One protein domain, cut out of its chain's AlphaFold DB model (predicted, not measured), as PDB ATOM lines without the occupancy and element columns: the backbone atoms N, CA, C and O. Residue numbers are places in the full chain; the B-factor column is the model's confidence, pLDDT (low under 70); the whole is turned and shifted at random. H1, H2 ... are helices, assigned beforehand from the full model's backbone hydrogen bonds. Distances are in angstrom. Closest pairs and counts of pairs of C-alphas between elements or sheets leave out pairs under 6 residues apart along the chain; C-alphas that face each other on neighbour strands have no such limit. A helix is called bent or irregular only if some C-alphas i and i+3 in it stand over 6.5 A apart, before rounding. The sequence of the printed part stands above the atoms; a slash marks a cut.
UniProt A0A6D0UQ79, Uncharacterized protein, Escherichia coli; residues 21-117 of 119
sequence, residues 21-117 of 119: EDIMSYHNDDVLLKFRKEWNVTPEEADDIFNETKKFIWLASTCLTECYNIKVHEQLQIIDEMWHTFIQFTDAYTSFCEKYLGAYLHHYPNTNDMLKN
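Overview. This is residues 21 to 117 of the 119 residues of an uncharacterized protein of Escherichia coli (UniProt A0A6D0UQ79). One long helix, H3, is crossed nearly at right angles by H4 and, over its residues 43 to 50, by H2, while the short H1 packs on it at residues 51 to 58. H5 makes a corner with H4 and comes near H3 and H1; residues 110 to 117, which include H6, stick out as a free tail. The 97 printed residues have six named helices, H1 to H6 in chain order, and no named strand: all helix. The whole is compact, with a radius of gyration of the C-alphas of 13.7 A and spans of 37 by 30 by 21 A.

Along the chain. H1 is residues 21 to 24, beginning at C-alpha 21 (14.008, 7.367, -5.121). H2 is residues 29 to 39, 15.2 A long. H3 is residues 43 to 66, 34.9 A. H4, residues 74 to 88, 21.9 A, is irregular: C-alphas 75 and 78 are 7.6 A apart. H5 is residues 90 to 101, 15.2 A. H6, residues 112 to 115, ends at C-alpha 115 (-6.797, -21.120, -11.708).

Arrangement. The hub H3 touches H4 about perpendicular, 89 degrees, the closest C-alphas being Thr 53 and Ile 79, 5.3 A. H3 touches H2 at 76 degrees, about perpendicular, closest at C-alphas Ala 46 and Leu 32, 6.0 A. H1 touches H3, closest at C-alphas Met 24 and Lys 54, 6.6 A. H2 touches H4 with H4's residues 82 to 86 alone, a steep tilt of 49 degrees, opposite ways; C-alphas Val 31 and Phe 86 are closest, 5.9 A. H5 is close to H3 but not clearly touching, closest at C-alphas Leu 101 and Ser 61, 6.8 A. H6 is apart from H3 and H4. O i to N i+4 pairs are all within hydrogen-bond range in H2 and H5, 19 of 20 in H3 and 9 of 11 in H4; H1 and H6 are too short for one.

Size, cuts and confidence. The C-alphas farthest apart, Ser 25 and Lys 116, are 39.8 A apart. The printed part has no cut and no long link. Confidence is under 70 at residues 64 to 75 and 117.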
ATOM      1  N   GLU A  21      14.240   6.058  -5.744       95.94
ATOM      2  CA  GLU A  21      14.008   7.367  -5.121       95.94
ATOM      3  C   GLU A  21      13.038   8.234  -5.944       95.94
ATOM      4  O   GLU A  21      12.065   8.770  -5.411       95.94
ATOM      5  N   ASP A  22      13.238   8.301  -7.264       95.56
ATOM      6  CA  ASP A  22      12.377   9.086  -8.154       95.56
ATOM      7  C   ASP A  22      10.940   8.560  -8.160       95.56
ATOM      8  O   ASP A  22       9.990   9.344  -8.114       95.56
ATOM      9  N   ILE A  23      10.760   7.238  -8.195       95.62
ATOM     10  CA  ILE A  23       9.430   6.624  -8.137       95.62
ATOM     11  C   ILE A  23       8.769   6.883  -6.789       95.62
ATOM     12  O   ILE A  23       7.580   7.202  -6.743       95.62
ATOM     13  N   MET A  24       9.523   6.786  -5.694       97.31
ATOM     14  CA  MET A  24       8.993   7.012  -4.353       97.31
ATOM     15  C   MET A  24       8.479   8.443  -4.162       97.31
ATOM     16  O   MET A  24       7.526   8.618  -3.405       97.31
ATOM     17  N   SER A  25       8.994   9.420  -4.916       96.94
ATOM     18  CA  SER A  25       8.486  10.802  -4.925       96.94
ATOM     19  C   SER A  25       7.081  10.973  -5.528       96.94
ATOM     20  O   SER A  25       6.454  12.014  -5.326       96.94
ATOM     21  N   TYR A  26       6.572   9.988  -6.280       98.25
ATOM     22  CA  TYR A  26       5.231  10.067  -6.859       98.25
ATOM     23  C   TYR A  26       4.147   9.944  -5.783       98.25
ATOM     24  O   TYR A  26       4.182   9.039  -4.941       98.25
ATOM     25  N   HIS A  27       3.146  10.819  -5.873       97.19
ATOM     26  CA  HIS A  27       2.012  10.886  -4.957       97.19
ATOM     27  C   HIS A  27       0.705  11.115  -5.715       97.19
ATOM     28  O   HIS A  27       0.701  11.784  -6.751       97.19
ATOM     29  N   ASN A  28      -0.401  10.575  -5.200       98.31
ATOM     30  CA  ASN A  28      -1.734  10.800  -5.751       98.31
ATOM     31  C   ASN A  28      -2.817  10.637  -4.667       98.31
ATOM     32  O   ASN A  28      -3.176   9.517  -4.299       98.31
ATOM     33  N   ASP A  29      -3.357  11.759  -4.186       98.38
ATOM     34  CA  ASP A  29      -4.371  11.778  -3.123       98.38
ATOM     35  C   ASP A  29      -5.688  11.101  -3.528       98.38
ATOM     36  O   ASP A  29      -6.351  10.488  -2.690       98.38
ATOM     37  N   ASP A  30      -6.066  11.169  -4.808       98.50
ATOM     38  CA  ASP A  30      -7.312  10.574  -5.292       98.50
ATOM     39  C   ASP A  30      -7.251   9.042  -5.253       98.50
ATOM     40  O   ASP A  30      -8.223   8.391  -4.857       98.50
ATOM     41  N   VAL A  31      -6.092   8.461  -5.595       98.62
ATOM     42  CA  VAL A  31      -5.827   7.016  -5.472       98.62
ATOM     43  C   VAL A  31      -5.941   6.583  -4.012       98.62
ATOM     44  O   VAL A  31      -6.672   5.638  -3.709       98.62
ATOM     45  N   LEU A  32      -5.285   7.304  -3.097       98.62
ATOM     46  CA  LEU A  32      -5.305   7.002  -1.663       98.62
ATOM     47  C   LEU A  32      -6.718   7.104  -1.079       98.62
ATOM     48  O   LEU A  32      -7.165   6.218  -0.347       98.62
ATOM     49  N   LEU A  33      -7.461   8.158  -1.427       98.12
ATOM     50  CA  LEU A  33      -8.833   8.352  -0.963       98.12
ATOM     51  C   LEU A  33      -9.766   7.249  -1.474       98.12
ATOM     52  O   LEU A  33     -10.585   6.723  -0.712       98.12
ATOM     53  N   LYS A  34      -9.638   6.882  -2.753       98.19
ATOM     54  CA  LYS A  34     -10.394   5.785  -3.362       98.19
ATOM     55  C   LYS A  34     -10.086   4.457  -2.675       98.19
ATOM     56  O   LYS A  34     -11.026   3.765  -2.295       98.19
ATOM     57  N   PHE A  35      -8.811   4.149  -2.453       98.38
ATOM     58  CA  PHE A  35      -8.396   2.910  -1.800       98.38
ATOM     59  C   PHE A  35      -8.953   2.800  -0.377       98.38
ATOM     60  O   PHE A  35      -9.585   1.807  -0.023       98.38
ATOM     61  N   ARG A  36      -8.826   3.864   0.424       98.00
ATOM     62  CA  ARG A  36      -9.357   3.911   1.797       98.00
ATOM     63  C   ARG A  36     -10.860   3.678   1.866       98.00
ATOM     64  O   ARG A  36     -11.335   3.002   2.777       98.00
ATOM     65  N   LYS A  37     -11.607   4.231   0.906       96.62
ATOM     66  CA  LYS A  37     -13.057   4.030   0.800       96.62
ATOM     67  C   LYS A  37     -13.422   2.556   0.580       96.62
ATOM     68  O   LYS A  37     -14.494   2.143   1.011       96.62
ATOM     69  N   GLU A  38     -12.570   1.792  -0.095       96.00
ATOM     70  CA  GLU A  38     -12.831   0.397  -0.473       96.00
ATOM     71  C   GLU A  38     -12.286  -0.611   0.544       96.00
ATOM     72  O   GLU A  38     -12.921  -1.638   0.771       96.00
ATOM     73  N   TRP A  39     -11.166  -0.294   1.200       94.44
ATOM     74  CA  TRP A  39     -10.403  -1.243   2.020       94.44
ATOM     75  C   TRP A  39     -10.417  -0.965   3.530       94.44
ATOM     76  O   TRP A  39      -9.807  -1.711   4.286       94.44
ATOM     77  N   ASN A  40     -11.142   0.061   3.995       93.75
ATOM     78  CA  ASN A  40     -11.273   0.425   5.417       93.75
ATOM     79  C   ASN A  40      -9.925   0.504   6.165       93.75
ATOM     80  O   ASN A  40      -9.775  -0.023   7.267       93.75
ATOM     81  N   VAL A  41      -8.953   1.177   5.548       96.25
ATOM     82  CA  VAL A  41      -7.634   1.451   6.132       96.25
ATOM     83  C   VAL A  41      -7.512   2.917   6.559       96.25
ATOM     84  O   VAL A  41      -8.202   3.816   6.051       96.25
ATOM     85  N   THR A  42      -6.627   3.172   7.514       97.88
ATOM     86  CA  THR A  42      -6.257   4.519   7.956       97.88
ATOM     87  C   THR A  42      -5.510   5.287   6.850       97.88
ATOM     88  O   THR A  42      -5.067   4.688   5.870       97.88
ATOM     89  N   PRO A  43      -5.391   6.628   6.951       97.88
ATOM     90  CA  PRO A  43      -4.550   7.399   6.034       97.88
ATOM     91  C   PRO A  43      -3.108   6.878   5.967       97.88
ATOM     92  O   PRO A  43      -2.619   6.612   4.879       97.88
ATOM     93  N   GLU A  44      -2.486   6.658   7.127       97.88
ATOM     94  CA  GLU A  44      -1.098   6.200   7.247       97.88
ATOM     95  C   GLU A  44      -0.891   4.822   6.603       97.88
ATOM     96  O   GLU A  44       0.012   4.651   5.792       97.88
ATOM     97  N   GLU A  45      -1.793   3.869   6.859       97.69
ATOM     98  CA  GLU A  45      -1.741   2.554   6.206       97.69
ATOM     99  C   GLU A  45      -1.895   2.657   4.683       97.69
ATOM    100  O   GLU A  45      -1.240   1.918   3.954       97.69
ATOM    101  N   ALA A  46      -2.747   3.554   4.175       98.12
ATOM    102  CA  ALA A  46      -2.907   3.732   2.732       98.12
ATOM    103  C   ALA A  46      -1.627   4.271   2.080       98.12
ATOM    104  O   ALA A  46      -1.246   3.788   1.012       98.12
ATOM    105  N   ASP A  47      -0.964   5.235   2.723       98.19
ATOM    106  CA  ASP A  47       0.329   5.762   2.283       98.19
ATOM    107  C   ASP A  47       1.411   4.671   2.293       98.19
ATOM    108  O   ASP A  47       2.128   4.501   1.301       98.19
ATOM    109  N   ASP A  48       1.491   3.874   3.362       97.88
ATOM    110  CA  ASP A  48       2.429   2.752   3.469       97.88
ATOM    111  C   ASP A  48       2.183   1.695   2.386       97.88
ATOM    112  O   ASP A  48       3.111   1.295   1.678       97.88
ATOM    113  N   ILE A  49       0.927   1.287   2.187       97.75
ATOM    114  CA  ILE A  49       0.554   0.322   1.147       97.75
ATOM    115  C   ILE A  49       0.904   0.876  -0.236       97.75
ATOM    116  O   ILE A  49       1.477   0.156  -1.053       97.75
ATOM    117  N   PHE A  50       0.624   2.153  -0.509       98.31
ATOM    118  CA  PHE A  50       0.943   2.752  -1.804       98.31
ATOM    119  C   PHE A  50       2.454   2.842  -2.046       98.31
ATOM    120  O   PHE A  50       2.931   2.608  -3.162       98.31
ATOM    121  N   ASN A  51       3.231   3.113  -0.999       98.00
ATOM    122  CA  ASN A  51       4.687   3.065  -1.032       98.00
ATOM    123  C   ASN A  51       5.216   1.656  -1.349       98.00
ATOM    124  O   ASN A  51       6.090   1.516  -2.207       98.00
ATOM    125  N   GLU A  52       4.659   0.611  -0.738       96.69
ATOM    126  CA  GLU A  52       5.005  -0.776  -1.075       96.69
ATOM    127  C   GLU A  52       4.566  -1.161  -2.498       96.69
ATOM    128  O   GLU A  52       5.323  -1.809  -3.222       96.69
ATOM    129  N   THR A  53       3.408  -0.686  -2.969       96.62
ATOM    130  CA  THR A  53       2.968  -0.860  -4.363       96.62
ATOM    131  C   THR A  53       3.935  -0.217  -5.354       96.62
ATOM    132  O   THR A  53       4.295  -0.849  -6.348       96.62
ATOM    133  N   LYS A  54       4.428   0.996  -5.082       96.94
ATOM    134  CA  LYS A  54       5.447   1.655  -5.916       96.94
ATOM    135  C   LYS A  54       6.754   0.854  -5.969       96.94
ATOM    136  O   LYS A  54       7.286   0.642  -7.061       96.94
ATOM    137  N   LYS A  55       7.237   0.346  -4.827       94.38
ATOM    138  CA  LYS A  55       8.415  -0.547  -4.765       94.38
ATOM    139  C   LYS A  55       8.193  -1.823  -5.574       94.38
ATOM    140  O   LYS A  55       9.076  -2.237  -6.325       94.38
ATOM    141  N   PHE A  56       7.011  -2.424  -5.454       91.81
ATOM    142  CA  PHE A  56       6.650  -3.633  -6.185       91.81
ATOM    143  C   PHE A  56       6.605  -3.397  -7.700       91.81
ATOM    144  O   PHE A  56       7.178  -4.181  -8.452       91.81
ATOM    145  N   ILE A  57       5.996  -2.298  -8.155       92.31
ATOM    146  CA  ILE A  57       5.953  -1.904  -9.571       92.31
ATOM    147  C   ILE A  57       7.363  -1.640 -10.119       92.31
ATOM    148  O   ILE A  57       7.692  -2.090 -11.219       92.31
ATOM    149  N   TRP A  58       8.220  -0.961  -9.352       91.75
ATOM    150  CA  TRP A  58       9.616  -0.745  -9.735       91.75
ATOM    151  C   TRP A  58      10.372  -2.071  -9.884       91.75
ATOM    152  O   TRP A  58      10.977  -2.321 -10.932       91.75
ATOM    153  N   LEU A  59      10.269  -2.963  -8.892       87.50
ATOM    154  CA  LEU A  59      10.879  -4.293  -8.938       87.50
ATOM    155  C   LEU A  59      10.354  -5.099 -10.131       87.50
ATOM    156  O   LEU A  59      11.140  -5.676 -10.876       87.50
ATOM    157  N   ALA A  60       9.040  -5.093 -10.355       83.88
ATOM    158  CA  ALA A  60       8.395  -5.744 -11.485       83.88
ATOM    159  C   ALA A  60       8.952  -5.253 -12.823       83.88
ATOM    160  O   ALA A  60       9.375  -6.064 -13.645       83.88
ATOM    161  N   SER A  61       9.003  -3.933 -13.021       84.06
ATOM    162  CA  SER A  61       9.536  -3.325 -14.243       84.06
ATOM    163  C   SER A  61      11.012  -3.664 -14.469       84.06
ATOM    164  O   SER A  61      11.412  -3.928 -15.600       84.06
ATOM    165  N   THR A  62      11.794  -3.766 -13.391       74.31
ATOM    166  CA  THR A  62      13.209  -4.151 -13.438       74.31
ATOM    167  C   THR A  62      13.362  -5.646 -13.742       74.31
ATOM    168  O   THR A  62      14.146  -6.029 -14.603       74.31
ATOM    169  N   CYS A  63      12.561  -6.523 -13.139       72.19
ATOM    170  CA  CYS A  63      12.615  -7.966 -13.394       72.19
ATOM    171  C   CYS A  63      12.145  -8.361 -14.802       72.19
ATOM    172  O   CYS A  63      12.608  -9.382 -15.315       72.19
ATOM    173  N   LEU A  64      11.294  -7.559 -15.457       61.59
ATOM    174  CA  LEU A  64      11.000  -7.723 -16.889       61.59
ATOM    175  C   LEU A  64      12.254  -7.532 -17.757       61.59
ATOM    176  O   LEU A  64      12.334  -8.126 -18.829       61.59
ATOM    177  N   THR A  65      13.243  -6.759 -17.290       55.38
ATOM    178  CA  THR A  65      14.535  -6.600 -17.979       55.38
ATOM    179  C   THR A  65      15.502  -7.761 -17.725       55.38
ATOM    180  O   THR A  65      16.362  -8.021 -18.563       55.38
ATOM    181  N   GLU A  66      15.323  -8.513 -16.630       53.12
ATOM    182  CA  GLU A  66      16.247  -9.578 -16.196       53.12
ATOM    183  C   GLU A  66      15.653 -11.008 -16.203       53.12
ATOM    184  O   GLU A  66      16.300 -11.951 -15.756       53.12
ATOM    185  N   CYS A  67      14.454 -11.222 -16.765       51.25
ATOM    186  CA  CYS A  67      13.804 -12.543 -16.893       51.25
ATOM    187  C   CYS A  67      13.539 -13.284 -15.559       51.25
ATOM    188  O   CYS A  67      13.634 -14.515 -15.500       51.25
ATOM    189  N   TYR A  68      13.138 -12.577 -14.498       52.16
ATOM    190  CA  TYR A  68      12.717 -13.205 -13.235       52.16
ATOM    191  C   TYR A  68      11.188 -13.304 -13.108       52.16
ATOM    192  O   TYR A  68      10.465 -12.332 -13.318       52.16
ATOM    193  N   ASN A  69      10.686 -14.481 -12.710       55.09
ATOM    194  CA  ASN A  69       9.269 -14.692 -12.394       55.09
ATOM    195  C   ASN A  69       8.988 -14.316 -10.932       55.09
ATOM    196  O   ASN A  69       9.380 -15.051 -10.024       55.09
ATOM    197  N   ILE A  70       8.248 -13.229 -10.698       59.03
ATOM    198  CA  ILE A  70       7.779 -12.852  -9.357       59.03
ATOM    199  C   ILE A  70       6.407 -13.487  -9.110       59.03
ATOM    200  O   ILE A  70       5.411 -13.141  -9.753       59.03
ATOM    201  N   LYS A  71       6.341 -14.421  -8.156       59.66
ATOM    202  CA  LYS A  71       5.066 -14.919  -7.629       59.66
ATOM    203  C   LYS A  71       4.601 -14.002  -6.502       59.66
ATOM    204  O   LYS A  71       5.322 -13.797  -5.532       59.66
ATOM    205  N   VAL A  72       3.395 -13.466  -6.648       59.78
ATOM    206  CA  VAL A  72       2.721 -12.694  -5.601       59.78
ATOM    207  C   VAL A  72       2.096 -13.707  -4.648       59.78
ATOM    208  O   VAL A  72       1.219 -14.460  -5.061       59.78
ATOM    209  N   HIS A  73       2.607 -13.796  -3.420       64.25
ATOM    210  CA  HIS A  73       2.005 -14.626  -2.374       64.25
ATOM    211  C   HIS A  73       0.761 -13.925  -1.812       64.25
ATOM    212  O   HIS A  73       0.660 -12.705  -1.893       64.25
ATOM    213  N   GLU A  74      -0.138 -14.668  -1.167       60.69
ATOM    214  CA  GLU A  74      -1.312 -14.147  -0.439       60.69
ATOM    215  C   GLU A  74      -0.985 -12.952   0.482       60.69
ATOM    216  O   GLU A  74      -1.763 -12.013   0.600       60.69
ATOM    217  N   GLN A  75       0.224 -12.917   1.057       63.88
ATOM    218  CA  GLN A  75       0.694 -11.833   1.931       63.88
ATOM    219  C   GLN A  75       0.848 -10.483   1.205       63.88
ATOM    220  O   GLN A  75       0.975  -9.451   1.852       63.88
ATOM    221  N   LEU A  76       0.853 -10.488  -0.129       79.38
ATOM    222  CA  LEU A  76       0.965  -9.308  -0.984       79.38
ATOM    223  C   LEU A  76      -0.382  -8.922  -1.615       79.38
ATOM    224  O   LEU A  76      -0.411  -8.041  -2.472       79.38
ATOM    225  N   GLN A  77      -1.493  -9.554  -1.217       87.12
ATOM    226  CA  GLN A  77      -2.804  -9.272  -1.805       87.12
ATOM    227  C   GLN A  77      -3.159  -7.785  -1.701       87.12
ATOM    228  O   GLN A  77      -3.517  -7.180  -2.700       87.12
ATOM    229  N   ILE A  78      -2.963  -7.160  -0.538       93.38
ATOM    230  CA  ILE A  78      -3.302  -5.741  -0.341       93.38
ATOM    231  C   ILE A  78      -2.511  -4.792  -1.264       93.38
ATOM    232  O   ILE A  78      -3.011  -3.744  -1.664       93.38
ATOM    233  N   ILE A  79      -1.294  -5.188  -1.654       93.69
ATOM    234  CA  ILE A  79      -0.447  -4.452  -2.602       93.69
ATOM    235  C   ILE A  79      -0.981  -4.601  -4.033       93.69
ATOM    236  O   ILE A  79      -0.979  -3.623  -4.784       93.69
ATOM    237  N   ASP A  80      -1.436  -5.804  -4.410       91.19
ATOM    238  CA  ASP A  80      -2.068  -6.068  -5.713       91.19
ATOM    239  C   ASP A  80      -3.376  -5.276  -5.855       91.19
ATOM    240  O   ASP A  80      -3.608  -4.653  -6.887       91.19
ATOM    241  N   GLU A  81      -4.168  -5.209  -4.786       94.88
ATOM    242  CA  GLU A  81      -5.432  -4.471  -4.745       94.88
ATOM    243  C   GLU A  81      -5.211  -2.955  -4.839       94.88
ATOM    244  O   GLU A  81      -5.889  -2.271  -5.605       94.88
ATOM    245  N   MET A  82      -4.199  -2.413  -4.150       97.44
ATOM    246  CA  MET A  82      -3.798  -1.013  -4.334       97.44
ATOM    247  C   MET A  82      -3.342  -0.746  -5.774       97.44
ATOM    248  O   MET A  82      -3.651   0.303  -6.346       97.44
ATOM    249  N   TRP A  83      -2.646  -1.698  -6.400       96.25
ATOM    250  CA  TRP A  83      -2.269  -1.571  -7.804       96.25
ATOM    251  C   TRP A  83      -3.503  -1.582  -8.722       96.25
ATOM    252  O   TRP A  83      -3.588  -0.745  -9.624       96.25
ATOM    253  N   HIS A  84      -4.501  -2.437  -8.473       95.75
ATOM    254  CA  HIS A  84      -5.780  -2.393  -9.199       95.75
ATOM    255  C   HIS A  84      -6.472  -1.046  -9.037       95.75
ATOM    256  O   HIS A  84      -6.936  -0.487 -10.033       95.75
ATOM    257  N   THR A  85      -6.514  -0.498  -7.821       97.94
ATOM    258  CA  THR A  85      -7.059   0.840  -7.586       97.94
ATOM    259  C   THR A  85      -6.302   1.883  -8.400       97.94
ATOM    260  O   THR A  85      -6.939   2.683  -9.079       97.94
ATOM    261  N   PHE A  86      -4.965   1.854  -8.417       98.31
ATOM    262  CA  PHE A  86      -4.167   2.807  -9.190       98.31
ATOM    263  C   PHE A  86      -4.429   2.701 -10.705       98.31
ATOM    264  O   PHE A  86      -4.612   3.722 -11.363       98.31
ATOM    265  N   ILE A  87      -4.551   1.488 -11.255       97.56
ATOM    266  CA  ILE A  87      -4.846   1.260 -12.684       97.56
ATOM    267  C   ILE A  87      -6.185   1.884 -13.109       97.56
ATOM    268  O   ILE A  87      -6.313   2.332 -14.250       97.56
ATOM    269  N   GLN A  88      -7.178   1.959 -12.214       97.88
ATOM    270  CA  GLN A  88      -8.464   2.608 -12.515       97.88
ATOM    271  C   GLN A  88      -8.312   4.109 -12.818       97.88
ATOM    272  O   GLN A  88      -9.123   4.666 -13.558       97.88
ATOM    273  N   PHE A  89      -7.260   4.759 -12.312       98.25
ATOM    274  CA  PHE A  89      -6.888   6.131 -12.665       98.25
ATOM    275  C   PHE A  89      -6.044   6.123 -13.939       98.25
ATOM    276  O   PHE A  89      -4.862   6.459 -13.928       98.25
ATOM    277  N   THR A  90      -6.659   5.699 -15.042       97.56
ATOM    278  CA  THR A  90      -5.971   5.311 -16.283       97.56
ATOM    279  C   THR A  90      -5.024   6.376 -16.837       97.56
ATOM    280  O   THR A  90      -3.930   6.026 -17.277       97.56
ATOM    281  N   ASP A  91      -5.392   7.659 -16.781       98.12
ATOM    282  CA  ASP A  91      -4.539   8.772 -17.226       98.12
ATOM    283  C   ASP A  91      -3.304   8.949 -16.323       98.12
ATOM    284  O   ASP A  91      -2.164   8.985 -16.792       98.12
ATOM    285  N   ALA A  92      -3.513   8.951 -15.002       98.44
ATOM    286  CA  ALA A  92      -2.440   9.076 -14.019       98.44
ATOM    287  C   ALA A  92      -1.499   7.862 -14.040       98.44
ATOM    288  O   ALA A  92      -0.281   8.024 -13.986       98.44
ATOM    289  N   TYR A  93      -2.050   6.653 -14.161       98.25
ATOM    290  CA  TYR A  93      -1.272   5.420 -14.244       98.25
ATOM    291  C   TYR A  93      -0.463   5.346 -15.543       98.25
ATOM    292  O   TYR A  93       0.730   5.056 -15.503       98.25
ATOM    293  N   THR A  94      -1.067   5.688 -16.688       97.06
ATOM    294  CA  THR A  94      -0.347   5.771 -17.971       97.06
ATOM    295  C   THR A  94       0.795   6.780 -17.889       97.06
ATOM    296  O   THR A  94       1.937   6.434 -18.188       97.06
ATOM    297  N   SER A  95       0.517   7.987 -17.388       97.75
ATOM    298  CA  SER A  95       1.521   9.041 -17.211       97.75
ATOM    299  C   SER A  95       2.650   8.614 -16.270       97.75
ATOM    300  O   SER A  95       3.822   8.871 -16.542       97.75
ATOM    301  N   PHE A  96       2.317   7.930 -15.172       97.75
ATOM    302  CA  PHE A  96       3.296   7.358 -14.251       97.75
ATOM    303  C   PHE A  96       4.192   6.337 -14.962       97.75
ATOM    304  O   PHE A  96       5.417   6.432 -14.889       97.75
ATOM    305  N   CYS A  97       3.599   5.390 -15.687       95.19
ATOM    306  CA  CYS A  97       4.340   4.365 -16.408       95.19
ATOM    307  C   CYS A  97       5.265   4.954 -17.480       95.19
ATOM    308  O   CYS A  97       6.438   4.599 -17.541       95.19
ATOM    309  N   GLU A  98       4.778   5.882 -18.301       93.50
ATOM    310  CA  GLU A  98       5.591   6.523 -19.338       93.50
ATOM    311  C   GLU A  98       6.742   7.335 -18.742       93.50
ATOM    312  O   GLU A  98       7.878   7.228 -19.206       93.50
ATOM    313  N   LYS A  99       6.466   8.103 -17.681       94.88
ATOM    314  CA  LYS A  99       7.459   8.957 -17.027       94.88
ATOM    315  C   LYS A  99       8.531   8.153 -16.299       94.88
ATOM    316  O   LYS A  99       9.713   8.443 -16.458       94.88
ATOM    317  N   TYR A 100       8.126   7.195 -15.469       95.00
ATOM    318  CA  TYR A 100       9.035   6.529 -14.537       95.00
ATOM    319  C   TYR A 100       9.526   5.173 -15.028       95.00
ATOM    320  O   TYR A 100      10.649   4.784 -14.713       95.00
ATOM    321  N   LEU A 101       8.702   4.450 -15.786       91.81
ATOM    322  CA  LEU A 101       9.024   3.106 -16.265       91.81
ATOM    323  C   LEU A 101       9.408   3.105 -17.745       91.81
ATOM    324  O   LEU A 101       9.888   2.094 -18.228       91.81
ATOM    325  N   GLY A 102       9.189   4.198 -18.485       89.19
ATOM    326  CA  GLY A 102       9.484   4.307 -19.916       89.19
ATOM    327  C   GLY A 102       8.537   3.528 -20.840       89.19
ATOM    328  O   GLY A 102       8.748   3.536 -22.053       89.19
ATOM    329  N   ALA A 103       7.539   2.829 -20.291       88.56
ATOM    330  CA  ALA A 103       6.423   2.204 -21.002       88.56
ATOM    331  C   ALA A 103       5.331   1.756 -20.029       88.56
ATOM    332  O   ALA A 103       5.564   1.614 -18.829       88.56
ATOM    333  N   TYR A 104       4.145   1.486 -20.576       90.31
ATOM    334  CA  TYR A 104       3.014   0.955 -19.829       90.31
ATOM    335  C   TYR A 104       3.325  -0.425 -19.232       90.31
ATOM    336  O   TYR A 104       3.595  -1.383 -19.959       90.31
ATOM    337  N   LEU A 105       3.240  -0.545 -17.905       90.25
ATOM    338  CA  LEU A 105       3.360  -1.830 -17.223       90.25
ATOM    339  C   LEU A 105       1.985  -2.498 -17.147       90.25
ATOM    340  O   LEU A 105       1.111  -2.081 -16.383       90.25
ATOM    341  N   HIS A 106       1.796  -3.551 -17.938       87.88
ATOM    342  CA  HIS A 106       0.557  -4.318 -17.929       87.88
ATOM    343  C   HIS A 106       0.433  -5.173 -16.663       87.88
ATOM    344  O   HIS A 106       1.314  -5.973 -16.345       87.88
ATOM    345  N   HIS A 107      -0.707  -5.045 -15.984       85.62
ATOM    346  CA  HIS A 107      -1.159  -6.000 -14.977       85.62
ATOM    347  C   HIS A 107      -2.011  -7.075 -15.657       85.62
ATOM    348  O   HIS A 107      -2.903  -6.751 -16.443       85.62
ATOM    349  N   TYR A 108      -1.713  -8.344 -15.383       81.94
ATOM    350  CA  TYR A 108      -2.448  -9.477 -15.934       81.94
ATOM    351  C   TYR A 108      -3.151 -10.235 -14.802       81.94
ATOM    352  O   TYR A 108      -2.474 -10.712 -13.885       81.94
ATOM    353  N   PRO A 109      -4.486 -10.381 -14.854       78.81
ATOM    354  CA  PRO A 109      -5.208 -11.201 -13.894       78.81
ATOM    355  C   PRO A 109      -4.925 -12.688 -14.128       78.81
ATOM    356  O   PRO A 109      -4.535 -13.104 -15.224       78.81
ATOM    357  N   ASN A 110      -5.183 -13.508 -13.108       74.31
ATOM    358  CA  ASN A 110      -5.144 -14.958 -13.263       74.31
ATOM    359  C   ASN A 110      -6.213 -15.393 -14.274       74.31
ATOM    360  O   ASN A 110      -7.393 -15.066 -14.137       74.31
ATOM    361  N   THR A 111      -5.802 -16.130 -15.303       78.81
ATOM    362  CA  THR A 111      -6.727 -16.663 -16.306       78.81
ATOM    363  C   THR A 111      -7.333 -17.984 -15.838       78.81
ATOM    364  O   THR A 111      -6.802 -18.651 -14.949       78.81
ATOM    365  N   ASN A 112      -8.426 -18.410 -16.480       77.31
ATOM    366  CA  ASN A 112      -9.070 -19.698 -16.193       77.31
ATOM    367  C   ASN A 112      -8.082 -20.874 -16.194       77.31
ATOM    368  O   ASN A 112      -8.198 -21.771 -15.366       77.31
ATOM    369  N   ASP A 113      -7.114 -20.879 -17.108       78.75
ATOM    370  CA  ASP A 113      -6.139 -21.966 -17.204       78.75
ATOM    371  C   ASP A 113      -5.118 -21.945 -16.060       78.75
ATOM    372  O   ASP A 113      -4.626 -23.000 -15.673       78.75
ATOM    373  N   MET A 114      -4.825 -20.775 -15.481       70.88
ATOM    374  CA  MET A 114      -3.984 -20.667 -14.284       70.88
ATOM    375  C   MET A 114      -4.727 -21.189 -13.053       70.88
ATOM    376  O   MET A 114      -4.196 -22.031 -12.338       70.88
ATOM    377  N   LEU A 115      -5.979 -20.759 -12.870       74.94
ATOM    378  CA  LEU A 115      -6.797 -21.120 -11.708       74.94
ATOM    379  C   LEU A 115      -7.150 -22.614 -11.669       74.94
ATOM    380  O   LEU A 115      -7.181 -23.210 -10.600       74.94
ATOM    381  N   LYS A 116      -7.363 -23.256 -12.825       77.38
ATOM    382  CA  LYS A 116      -7.621 -24.708 -12.901       77.38
ATOM    383  C   LYS A 116      -6.477 -25.576 -12.375       77.38
ATOM    384  O   LYS A 116      -6.718 -26.730 -12.065       77.38
ATOM    385  N   ASN A 117      -5.249 -25.062 -12.329       67.31
ATOM    386  CA  ASN A 117      -4.108 -25.803 -11.784       67.31
ATOM    387  C   ASN A 117      -3.967 -25.633 -10.260       67.31
ATOM    388  O   ASN A 117      -3.065 -26.226  -9.670       67.31
TER     389      ASN A 117